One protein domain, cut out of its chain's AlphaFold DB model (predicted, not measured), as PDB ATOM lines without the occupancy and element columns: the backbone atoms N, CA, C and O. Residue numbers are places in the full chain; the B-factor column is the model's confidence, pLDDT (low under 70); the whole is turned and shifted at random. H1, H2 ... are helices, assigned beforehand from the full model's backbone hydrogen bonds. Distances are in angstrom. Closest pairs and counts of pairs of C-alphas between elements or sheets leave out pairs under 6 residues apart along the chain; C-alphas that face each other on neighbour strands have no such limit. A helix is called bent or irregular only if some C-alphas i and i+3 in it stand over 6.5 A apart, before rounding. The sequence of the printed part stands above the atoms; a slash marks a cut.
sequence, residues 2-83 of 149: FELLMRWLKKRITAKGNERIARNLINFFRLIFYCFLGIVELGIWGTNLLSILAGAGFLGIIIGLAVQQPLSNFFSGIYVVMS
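This is residues 2 to 83 of the 149 residues of the protein "Mechanosensitive ion channel family protein" of Candidatus Micrarchaeota archaeon (UniProt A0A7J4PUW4). Look for an open zigzag of three helices: the long H3 and H2 make a narrow, open V joined at residues 45 to 48, and the shorter H1 folds back beside the other end of H2. H3 is bent partway, and its residues 54 to 83 stand free, so that H3b sticks out as an arm. The printed part has 82 residues with three named helices, in the order H1, H2, H3, and no named strand; the class is all helix. The whole is only just loose, close to extended, with a radius of gyration of the C-alphas of 17.2 A and an elongated outline of 49 by 31 by 21 A.

Start at the longest helix, H3, residues 49 to 83, assigned as one helix by its hydrogen bonds but bent: C-alphas 66 and 69 are 7.1 A apart. Its arms H3a, residues 49 to 66, and H3b, residues 69 to 83, stand at a steep tilt of 60 degrees. H2, residues 19 to 44, and H3a only just touch, with 3 pairs of C-alphas within 8 A, and only at the corner by their link; the closest C-alphas, of Gly 43 and Leu 49, are 5.9 A apart. They run opposite ways at a shallow tilt of 27 degrees. At H2's other end find H1, residues 2 to 14: the two form a helical hairpin, opposite ways at a shallow tilt of 18 degrees. H2 touches H1 with residues 19 to 26 alone; the closest C-alphas are those of Ile 13 and Ala 22, 5.9 A apart. H1 is apart from H3a and H3b, and H2 is apart from H3b. In H1, H2, H3a and H3b every O i to N i+4 pair is within hydrogen-bond range.

Find C-alpha 49 at (-9.797, 42.856, -3.978); from there H3a runs 25.4 A to residue 66, and H3b runs 20.5 A from residue 69 to C-alpha 83 at (-14.712, 31.680, -46.836). H2 covers 37.7 A from residue 19 to residue 44. H1 begins at C-alpha 2, at (-5.481, 20.476, -12.148), and ends at residue 14, 18.0 A away.

The C-alphas of Trp 45 and Ser 83 are the two farthest apart, at 51.4 A. The printed part has no cut, and both links are tight. Mean pLDDT of the printed part is 88.6; look to residues 15 to 17 for the values under 70.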
ATOM      1  N   PHE A   2      -6.232  19.661 -11.175       80.00
ATOM      2  CA  PHE A   2      -5.481  20.476 -12.148       80.00
ATOM      3  C   PHE A   2      -4.133  19.865 -12.579       80.00
ATOM      4  O   PHE A   2      -3.846  19.762 -13.765       80.00
ATOM      5  N   GLU A   3      -3.344  19.346 -11.639       80.38
ATOM      6  CA  GLU A   3      -2.062  18.689 -11.941       80.38
ATOM      7  C   GLU A   3      -2.203  17.442 -12.835       80.38
ATOM      8  O   GLU A   3      -1.351  17.174 -13.683       80.38
ATOM      9  N   LEU A   4      -3.305  16.697 -12.706       82.19
ATOM     10  CA  LEU A   4      -3.587  15.537 -13.558       82.19
ATOM     11  C   LEU A   4      -3.962  15.975 -14.979       82.19
ATOM     12  O   LEU A   4      -3.477  15.390 -15.948       82.19
ATOM     13  N   LEU A   5      -4.741  17.055 -15.100       83.56
ATOM     14  CA  LEU A   5      -5.056  17.687 -16.381       83.56
ATOM     15  C   LEU A   5      -3.789  18.216 -17.069       83.56
ATOM     16  O   LEU A   5      -3.574  17.936 -18.245       83.56
ATOM     17  N   MET A   6      -2.905  18.911 -16.345       79.19
ATOM     18  CA  MET A   6      -1.660  19.442 -16.913       79.19
ATOM     19  C   MET A   6      -0.694  18.332 -17.335       79.19
ATOM     20  O   MET A   6      -0.032  18.450 -18.365       79.19
ATOM     21  N   ARG A   7      -0.640  17.216 -16.597       82.19
ATOM     22  CA  ARG A   7       0.118  16.021 -17.003       82.19
ATOM     23  C   ARG A   7      -0.461  15.380 -18.265       82.19
ATOM     24  O   ARG A   7       0.304  15.001 -19.154       82.19
ATOM     25  N   TRP A   8      -1.787  15.300 -18.375       83.69
ATOM     26  CA  TRP A   8      -2.462  14.810 -19.578       83.69
ATOM     27  C   TRP A   8      -2.195  15.720 -20.786       83.69
ATOM     28  O   TRP A   8      -1.777  15.235 -21.840       83.69
ATOM     29  N   LEU A   9      -2.327  17.039 -20.613       79.12
ATOM     30  CA  LEU A   9      -2.018  18.041 -21.637       79.12
ATOM     31  C   LEU A   9      -0.554  17.964 -22.065       79.12
ATOM     32  O   LEU A   9      -0.272  17.918 -23.261       79.12
ATOM     33  N   LYS A  10       0.381  17.847 -21.112       79.38
ATOM     34  CA  LYS A  10       1.807  17.662 -21.407       79.38
ATOM     35  C   LYS A  10       2.024  16.485 -22.334       79.38
ATOM     36  O   LYS A  10       2.674  16.652 -23.361       79.38
ATOM     37  N   LYS A  11       1.450  15.329 -21.998       79.69
ATOM     38  CA  LYS A  11       1.574  14.096 -22.780       79.69
ATOM     39  C   LYS A  11       0.996  14.248 -24.192       79.69
ATOM     40  O   LYS A  11       1.549  13.692 -25.130       79.69
ATOM     41  N   ARG A  12      -0.077  15.030 -24.365       78.56
ATOM     42  CA  ARG A  12      -0.669  15.310 -25.687       78.56
ATOM     43  C   ARG A  12       0.160  16.281 -26.527       78.56
ATOM     44  O   ARG A  12       0.307  16.049 -27.721       78.56
ATOM     45  N   ILE A  13       0.718  17.327 -25.918       72.19
ATOM     46  CA  ILE A  13       1.494  18.355 -26.629       72.19
ATOM     47  C   ILE A  13       2.900  17.835 -26.988       72.19
ATOM     48  O   ILE A  13       3.373  18.057 -28.099       72.19
ATOM     49  N   THR A  14       3.556  17.094 -26.085       70.31
ATOM     50  CA  THR A  14       4.899  16.517 -26.338       70.31
ATOM     51  C   THR A  14       4.893  15.349 -27.321       70.31
ATOM     52  O   THR A  14       5.900  15.113 -27.974       70.31
ATOM     53  N   ALA A  15       3.760  14.668 -27.523       66.19
ATOM     54  CA  ALA A  15       3.667  13.556 -28.472       66.19
ATOM     55  C   ALA A  15       3.790  13.967 -29.959       66.19
ATOM     56  O   ALA A  15       3.896  13.090 -30.813       66.19
ATOM     57  N   LYS A  16       3.744  15.267 -30.291       60.81
ATOM     58  CA  LYS A  16       3.776  15.768 -31.681       60.81
ATOM     59  C   LYS A  16       4.614  17.040 -31.903       60.81
ATOM     60  O   LYS A  16       4.624  17.546 -33.021       60.81
ATOM     61  N   GLY A  17       5.291  17.589 -30.889       65.56
ATOM     62  CA  GLY A  17       5.910  18.918 -30.987       65.56
ATOM     63  C   GLY A  17       7.149  19.129 -30.117       65.56
ATOM     64  O   GLY A  17       7.537  18.275 -29.329       65.56
ATOM     65  N   ASN A  18       7.767  20.304 -30.262       79.69
ATOM     66  CA  ASN A  18       8.982  20.690 -29.542       79.69
ATOM     67  C   ASN A  18       8.733  20.745 -28.021       79.69
ATOM     68  O   ASN A  18       7.967  21.585 -27.532       79.69
ATOM     69  N   GLU A  19       9.407  19.878 -27.263       80.69
ATOM     70  CA  GLU A  19       9.219  19.745 -25.815       80.69
ATOM     71  C   GLU A  19       9.452  21.047 -25.042       80.69
ATOM     72  O   GLU A  19       8.839  21.267 -23.991       80.69
ATOM     73  N   ARG A  20      10.314  21.929 -25.560       83.62
ATOM     74  CA  ARG A  20      10.605  23.226 -24.943       83.62
ATOM     75  C   ARG A  20       9.393  24.156 -24.994       83.62
ATOM     76  O   ARG A  20       9.043  24.755 -23.982       83.62
ATOM     77  N   ILE A  21       8.719  24.225 -26.143       83.69
ATOM     78  CA  ILE A  21       7.511  25.045 -26.327       83.69
ATOM     79  C   ILE A  21       6.380  24.500 -25.454       83.69
ATOM     80  O   ILE A  21       5.739  25.257 -24.728       83.69
ATOM     81  N   ALA A  22       6.194  23.177 -25.456       84.75
ATOM     82  CA  ALA A  22       5.191  22.513 -24.629       84.75
ATOM     83  C   ALA A  22       5.372  22.845 -23.140       84.75
ATOM     84  O   ALA A  22       4.421  23.225 -22.459       84.75
ATOM     85  N   ARG A  23       6.609  22.740 -22.640       86.06
ATOM     86  CA  ARG A  23       6.952  23.030 -21.244       86.06
ATOM     87  C   ARG A  23       6.707  24.491 -20.881       86.06
ATOM     88  O   ARG A  23       6.129  24.749 -19.830       86.06
ATOM     89  N   ASN A  24       7.102  25.423 -21.746       89.19
ATOM     90  CA  ASN A  24       6.885  26.850 -21.517       89.19
ATOM     91  C   ASN A  24       5.392  27.191 -21.465       89.19
ATOM     92  O   ASN A  24       4.969  27.889 -20.549       89.19
ATOM     93  N   LEU A  25       4.582  26.642 -22.378       87.06
ATOM     94  CA  LEU A  25       3.127  26.825 -22.365       87.06
ATOM     95  C   LEU A  25       2.494  26.266 -21.089       87.06
ATOM     96  O   LEU A  25       1.690  26.933 -20.448       87.06
ATOM     97  N   ILE A  26       2.888  25.059 -20.681       88.25
ATOM     98  CA  ILE A  26       2.394  24.441 -19.445       88.25
ATOM     99  C   ILE A  26       2.739  25.297 -18.233       88.25
ATOM    100  O   ILE A  26       1.864  25.551 -17.412       88.25
ATOM    101  N   ASN A  27       3.986  25.759 -18.128       89.88
ATOM    102  CA  ASN A  27       4.422  26.614 -17.026       89.88
ATOM    103  C   ASN A  27       3.673  27.952 -17.018       89.88
ATOM    104  O   ASN A  27       3.290  28.415 -15.950       89.88
ATOM    105  N   PHE A  28       3.411  28.529 -18.191       90.38
ATOM    106  CA  PHE A  28       2.616  29.745 -18.338       90.38
ATOM    107  C   PHE A  28       1.183  29.561 -17.816       90.38
ATOM    108  O   PHE A  28       0.740  30.320 -16.956       90.38
ATOM    109  N   PHE A  29       0.481  28.507 -18.243       89.88
ATOM    110  CA  PHE A  29      -0.862  28.205 -17.730       89.88
ATOM    111  C   PHE A  29      -0.860  27.880 -16.234       89.88
ATOM    112  O   PHE A  29      -1.803  28.225 -15.524       89.88
ATOM    113  N   ARG A  30       0.204  27.246 -15.737       91.06
ATOM    114  CA  ARG A  30       0.366  26.957 -14.312       91.06
ATOM    115  C   ARG A  30       0.517  28.235 -13.490       91.06
ATOM    116  O   ARG A  30      -0.114  28.348 -12.447       91.06
ATOM    117  N   LEU A  31       1.316  29.188 -13.973       93.38
ATOM    118  CA  LEU A  31       1.479  30.497 -13.343       93.38
ATOM    119  C   LEU A  31       0.135  31.224 -13.261       93.38
ATOM    120  O   LEU A  31      -0.255  31.636 -12.177       93.38
ATOM    121  N   ILE A  32      -0.606  31.298 -14.372       92.06
ATOM    122  CA  ILE A  32      -1.938  31.922 -14.405       92.06
ATOM    123  C   ILE A  32      -2.882  31.264 -13.394       92.06
ATOM    124  O   ILE A  32      -3.571  31.961 -12.654       92.06
ATOM    125  N   PHE A  33      -2.899  29.931 -13.339       92.94
ATOM    126  CA  PHE A  33      -3.751  29.195 -12.410       92.94
ATOM    127  C   PHE A  33      -3.415  29.496 -10.943       92.94
ATOM    128  O   PHE A  33      -4.319  29.767 -10.157       92.94
ATOM    129  N   TYR A  34      -2.131  29.508 -10.573       93.81
ATOM    130  CA  TYR A  34      -1.726  29.851  -9.207       93.81
ATOM    131  C   TYR A  34      -1.969  31.327  -8.871       93.81
ATOM    132  O   TYR A  34      -2.404  31.620  -7.762       93.81
ATOM    133  N   CYS A  35      -1.775  32.253  -9.818       92.06
ATOM    134  CA  CYS A  35      -2.158  33.654  -9.635       92.06
ATOM    135  C   CYS A  35      -3.664  33.796  -9.381       92.06
ATOM    136  O   CYS A  35      -4.067  34.538  -8.490       92.06
ATOM    137  N   PHE A  36      -4.495  33.057 -10.122       91.88
ATOM    138  CA  PHE A  36      -5.942  33.047  -9.921       91.88
ATOM    139  C   PHE A  36      -6.325  32.527  -8.529       91.88
ATOM    140  O   PHE A  36      -7.097  33.181  -7.835       91.88
ATOM    141  N   LEU A  37      -5.748  31.400  -8.089       93.56
ATOM    142  CA  LEU A  37      -5.980  30.874  -6.739       93.56
ATOM    143  C   LEU A  37      -5.559  31.869  -5.651       93.56
ATOM    144  O   LEU A  37      -6.329  32.100  -4.724       93.56
ATOM    145  N   GLY A  38      -4.398  32.514  -5.801       91.62
ATOM    146  CA  GLY A  38      -3.935  33.529  -4.852       91.62
ATOM    147  C   GLY A  38      -4.887  34.723  -4.744       91.62
ATOM    148  O   GLY A  38      -5.163  35.191  -3.645       91.62
ATOM    149  N   ILE A  39      -5.455  35.188  -5.864       90.25
ATOM    150  CA  ILE A  39      -6.471  36.256  -5.852       90.25
ATOM    151  C   ILE A  39      -7.737  35.803  -5.105       90.25
ATOM    152  O   ILE A  39      -8.293  36.578  -4.327       90.25
ATOM    153  N   VAL A  40      -8.182  34.556  -5.307       90.88
ATOM    154  CA  VAL A  40      -9.350  33.994  -4.605       90.88
ATOM    155  C   VAL A  40      -9.100  33.904  -3.096       90.88
ATOM    156  O   VAL A  40      -9.946  34.337  -2.318       90.88
ATOM    157  N   GLU A  41      -7.938  33.401  -2.674       91.25
ATOM    158  CA  GLU A  41      -7.563  33.290  -1.256       91.25
ATOM    159  C   GLU A  41      -7.487  34.659  -0.567       91.25
ATOM    160  O   GLU A  41      -8.067  34.846   0.505       91.25
ATOM    161  N   LEU A  42      -6.859  35.649  -1.212       89.00
ATOM    162  CA  LEU A  42      -6.801  37.028  -0.714       89.00
ATOM    163  C   LEU A  42      -8.194  37.642  -0.542       89.00
ATOM    164  O   LEU A  42      -8.414  38.443   0.374       89.00
ATOM    165  N   GLY A  43      -9.144  37.250  -1.391       85.75
ATOM    166  CA  GLY A  43     -10.531  37.667  -1.270       85.75
ATOM    167  C   GLY A  43     -11.242  37.118  -0.038       85.75
ATOM    168  O   GLY A  43     -12.015  37.835   0.592       85.75
ATOM    169  N   ILE A  44     -10.934  35.880   0.351       89.00
ATOM    170  CA  ILE A  44     -11.484  35.259   1.565       89.00
ATOM    171  C   ILE A  44     -10.960  35.973   2.820       89.00
ATOM    172  O   ILE A  44     -11.685  36.108   3.801       89.00
ATOM    173  N   TRP A  45      -9.722  36.474   2.790       88.06
ATOM    174  CA  TRP A  45      -9.086  37.157   3.925       88.06
ATOM    175  C   TRP A  45      -9.544  38.613   4.118       88.06
ATOM    176  O   TRP A  45      -8.986  39.330   4.947       88.06
ATOM    177  N   GLY A  46     -10.549  39.070   3.364       81.56
ATOM    178  CA  GLY A  46     -11.108  40.418   3.500       81.56
ATOM    179  C   GLY A  46     -10.182  41.531   3.002       81.56
ATOM    180  O   GLY A  46     -10.374  42.694   3.354       81.56
ATOM    181  N   THR A  47      -9.171  41.200   2.189       84.50
ATOM    182  CA  THR A  47      -8.311  42.213   1.564       84.50
ATOM    183  C   THR A  47      -9.080  43.015   0.513       84.50
ATOM    184  O   THR A  47     -10.106  42.576  -0.013       84.50
ATOM    185  N   ASN A  48      -8.583  44.209   0.178       86.75
ATOM    186  CA  ASN A  48      -9.184  45.033  -0.867       86.75
ATOM    187  C   ASN A  48      -8.914  44.433  -2.264       86.75
ATOM    188  O   ASN A  48      -7.984  44.825  -2.973       86.75
ATOM    189  N   LEU A  49      -9.765  43.481  -2.654       87.69
ATOM    190  CA  LEU A  49      -9.797  42.856  -3.978       87.69
ATOM    191  C   LEU A  49      -9.901  43.883  -5.109       87.69
ATOM    192  O   LEU A  49      -9.323  43.664  -6.170       87.69
ATOM    193  N   LEU A  50     -10.619  44.992  -4.897       89.94
ATOM    194  CA  LEU A  50     -10.839  46.006  -5.932       89.94
ATOM    195  C   LEU A  50      -9.519  46.631  -6.383       89.94
ATOM    196  O   LEU A  50      -9.305  46.770  -7.582       89.94
ATOM    197  N   SER A  51      -8.605  46.935  -5.458       90.19
ATOM    198  CA  SER A  51      -7.285  47.484  -5.796       90.19
ATOM    199  C   SER A  51      -6.431  46.503  -6.607       90.19
ATOM    200  O   SER A  51      -5.783  46.894  -7.579       90.19
ATOM    201  N   ILE A  52      -6.454  45.214  -6.249       89.88
ATOM    202  CA  ILE A  52      -5.710  44.166  -6.967       89.88
ATOM    203  C   ILE A  52      -6.307  43.952  -8.360       89.88
ATOM    204  O   ILE A  52      -5.576  43.905  -9.349       89.88
ATOM    205  N   LEU A  53      -7.634  43.866  -8.451       90.75
ATOM    206  CA  LEU A  53      -8.353  43.718  -9.713       90.75
ATOM    207  C   LEU A  53      -8.180  44.943 -10.613       90.75
ATOM    208  O   LEU A  53      -8.064  44.776 -11.822       90.75
ATOM    209  N   ALA A  54      -8.095  46.151 -10.052       93.38
ATOM    210  CA  ALA A  54      -7.799  47.362 -10.812       93.38
ATOM    211  C   ALA A  54      -6.401  47.293 -11.455       93.38
ATOM    212  O   ALA A  54      -6.264  47.524 -12.658       93.38
ATOM    213  N   GLY A  55      -5.376  46.896 -10.689       92.06
ATOM    214  CA  GLY A  55      -4.018  46.699 -11.215       92.06
ATOM    215  C   GLY A  55      -3.933  45.574 -12.252       92.06
ATOM    216  O   GLY A  55      -3.353  45.749 -13.325       92.06
ATOM    217  N   ALA A  56      -4.567  44.432 -11.973       92.06
ATOM    218  CA  ALA A  56      -4.646  43.307 -12.903       92.06
ATOM    219  C   ALA A  56      -5.423  43.663 -14.181       92.06
ATOM    220  O   ALA A  56      -5.036  43.244 -15.271       92.06
ATOM    221  N   GLY A  57      -6.478  44.472 -14.070       94.31
ATOM    222  CA  GLY A  57      -7.261  44.969 -15.198       94.31
ATOM    223  C   GLY A  57      -6.434  45.858 -16.122       94.31
ATOM    224  O   GLY A  57      -6.437  45.648 -17.334       94.31
ATOM    225  N   PHE A  58      -5.651  46.784 -15.562       96.44
ATOM    226  CA  PHE A  58      -4.737  47.619 -16.344       96.44
ATOM    227  C   PHE A  58      -3.680  46.785 -17.088       96.44
ATOM    228  O   PHE A  58      -3.482  46.961 -18.292       96.44
ATOM    229  N   LEU A  59      -3.060  45.813 -16.409       95.06
ATOM    230  CA  LEU A  59      -2.140  44.861 -17.044       95.06
ATOM    231  C   LEU A  59      -2.827  44.037 -18.142       95.06
ATOM    232  O   LEU A  59      -2.248  43.821 -19.208       95.06
ATOM    233  N   GLY A  60      -4.071  43.618 -17.909       94.81
ATOM    234  CA  GLY A  60      -4.886  42.896 -18.880       94.81
ATOM    235  C   GLY A  60      -5.122  43.695 -20.161       94.81
ATOM    236  O   GLY A  60      -5.011  43.134 -21.250       94.81
ATOM    237  N   ILE A  61      -5.362  45.006 -20.053       97.00
ATOM    238  CA  ILE A  61      -5.508  45.898 -21.213       97.00
ATOM    239  C   ILE A  61      -4.207  45.941 -22.019       97.00
ATOM    240  O   ILE A  61      -4.237  45.736 -23.231       97.00
ATOM    241  N   ILE A  62      -3.062  46.152 -21.363       97.00
ATOM    242  CA  ILE A  62      -1.756  46.221 -22.038       97.00
ATOM    243  C   ILE A  62      -1.454  44.913 -22.779       97.00
ATOM    244  O   ILE A  62      -1.085  44.932 -23.955       97.00
ATOM    245  N   ILE A  63      -1.641  43.770 -22.113       95.62
ATOM    246  CA  ILE A  63      -1.425  42.450 -22.721       95.62
ATOM    247  C   ILE A  63      -2.411  42.228 -23.876       95.62
ATOM    248  O   ILE A  63      -2.018  41.734 -24.934       95.62
ATOM    249  N   GLY A  64      -3.674  42.622 -23.704       96.06
ATOM    250  CA  GLY A  64      -4.703  42.529 -24.737       96.06
ATOM    251  C   GLY A  64      -4.338  43.317 -25.994       96.06
ATOM    252  O   GLY A  64      -4.413  42.776 -27.096       96.06
ATOM    253  N   LEU A  65      -3.860  44.553 -25.833       96.94
ATOM    254  CA  LEU A  65      -3.388  45.390 -26.939       96.94
ATOM    255  C   LEU A  65      -2.173  44.774 -27.645       96.94
ATOM    256  O   LEU A  65      -2.114  44.771 -28.873       96.94
ATOM    257  N   ALA A  66      -1.239  44.184 -26.894       95.62
ATOM    258  CA  ALA A  66      -0.072  43.520 -27.474       95.62
ATOM    259  C   ALA A  66      -0.451  42.282 -28.313       95.62
ATOM    260  O   ALA A  66       0.130  42.033 -29.370       95.62
ATOM    261  N   VAL A  67      -1.443  41.506 -27.861       96.44
ATOM    262  CA  VAL A  67      -1.884  40.268 -28.530       96.44
ATOM    263  C   VAL A  67      -2.915  40.527 -29.637       96.44
ATOM    264  O   VAL A  67      -3.124  39.661 -30.491       96.44
ATOM    265  N   GLN A  68      -3.516  41.718 -29.687       96.00
ATOM    266  CA  GLN A  68      -4.572  42.070 -30.639       96.00
ATOM    267  C   GLN A  68      -4.195  41.754 -32.096       96.00
ATOM    268  O   GLN A  68      -4.980  41.135 -32.815       96.00
ATOM    269  N   GLN A  69      -2.991  42.137 -32.531       94.25
ATOM    270  CA  GLN A  69      -2.531  41.922 -33.909       94.25
ATOM    271  C   GLN A  69      -2.276  40.438 -34.240       94.25
ATOM    272  O   GLN A  69      -2.819  39.953 -35.238       94.25
ATOM    273  N   PRO A  70      -1.517  39.669 -33.429       95.19
ATOM    274  CA  PRO A  70      -1.407  38.220 -33.603       95.19
ATOM    275  C   PRO A  70      -2.758  37.504 -33.686       95.19
ATOM    276  O   PRO A  70      -2.950  36.645 -34.549       95.19
ATOM    277  N   LEU A  71      -3.701  37.872 -32.813       95.62
ATOM    278  CA  LEU A  71      -5.013  37.236 -32.749       95.62
ATOM    279  C   LEU A  71      -5.873  37.582 -33.970       95.62
ATOM    280  O   LEU A  71      -6.501  36.694 -34.546       95.62
ATOM    281  N   SER A  72      -5.844  38.844 -34.404       96.75
ATOM    282  CA  SER A  72      -6.479  39.297 -35.645       96.75
ATOM    283  C   SER A  72      -5.976  38.487 -36.843       96.75
ATOM    284  O   SER A  72      -6.770  37.880 -37.554       96.75
ATOM    285  N   ASN A  73      -4.655  38.349 -36.992       96.00
ATOM    286  CA  ASN A  73      -4.051  37.544 -38.054       96.00
ATOM    287  C   ASN A  73      -4.482  36.073 -38.027       96.00
ATOM    288  O   ASN A  73      -4.791  35.505 -39.075       96.00
ATOM    289  N   PHE A  74      -4.530  35.466 -36.839       96.06
ATOM    290  CA  PHE A  74      -4.969  34.083 -36.671       96.06
ATOM    291  C   PHE A  74      -6.420  33.877 -37.131       96.06
ATOM    292  O   PHE A  74      -6.697  32.983 -37.936       96.06
ATOM    293  N   PHE A  75      -7.344  34.727 -36.671       96.31
ATOM    294  CA  PHE A  75      -8.749  34.640 -37.073       96.31
ATOM    295  C   PHE A  75      -8.958  34.980 -38.547       96.31
ATOM    296  O   PHE A  75      -9.743  34.306 -39.214       96.31
ATOM    297  N   SER A  76      -8.223  35.953 -39.090       95.94
ATOM    298  CA  SER A  76      -8.232  36.240 -40.524       95.94
ATOM    299  C   SER A  76      -7.744  35.044 -41.342       95.94
ATOM    300  O   SER A  76      -8.340  34.740 -42.368       95.94
ATOM    301  N   GLY A  77      -6.730  34.308 -40.876       94.31
ATOM    302  CA  GLY A  77      -6.276  33.075 -41.526       94.31
ATOM    303  C   GLY A  77      -7.356  31.995 -41.574       94.31
ATOM    304  O   GLY A  77      -7.637  31.443 -42.639       94.31
ATOM    305  N   ILE A  78      -8.024  31.742 -40.443       95.38
ATOM    306  CA  ILE A  78      -9.177  30.825 -40.386       95.38
ATOM    307  C   ILE A  78     -10.271  31.283 -41.355       95.38
ATOM    308  O   ILE A  78     -10.808  30.478 -42.119       95.38
ATOM    309  N   TYR A  79     -10.579  32.578 -41.349       95.25
ATOM    310  CA  TYR A  79     -11.595  33.160 -42.213       95.25
ATOM    311  C   TYR A  79     -11.261  32.987 -43.699       95.25
ATOM    312  O   TYR A  79     -12.142  32.590 -44.459       95.25
ATOM    313  N   VAL A  80     -10.010  33.205 -44.122       93.88
ATOM    314  CA  VAL A  80      -9.561  33.004 -45.514       93.88
ATOM    315  C   VAL A  80      -9.835  31.574 -45.977       93.88
ATOM    316  O   VAL A  80     -10.410  31.367 -47.048       93.88
ATOM    317  N   VAL A  81      -9.481  30.582 -45.153       92.75
ATOM    318  CA  VAL A  81      -9.688  29.164 -45.484       92.75
ATOM    319  C   VAL A  81     -11.178  28.810 -45.519       92.75
ATOM    320  O   VAL A  81     -11.625  28.121 -46.439       92.75
ATOM    321  N   MET A  82     -11.958  29.295 -44.550       94.19
ATOM    322  CA  MET A  82     -13.386  28.985 -44.424       94.19
ATOM    323  C   MET A  82     -14.221  29.625 -45.540       94.19
ATOM    324  O   MET A  82     -15.020  28.950 -46.186       94.19
ATOM    325  N   SER A  83     -14.009  30.917 -45.795       91.31
ATOM    326  CA  SER A  83     -14.712  31.680 -46.836       91.31
ATOM    327  C   SER A  83     -14.215  31.361 -48.249       91.31
ATOM    328  O   SER A  83     -14.904  31.647 -49.228       91.31
TER     329      SER A  83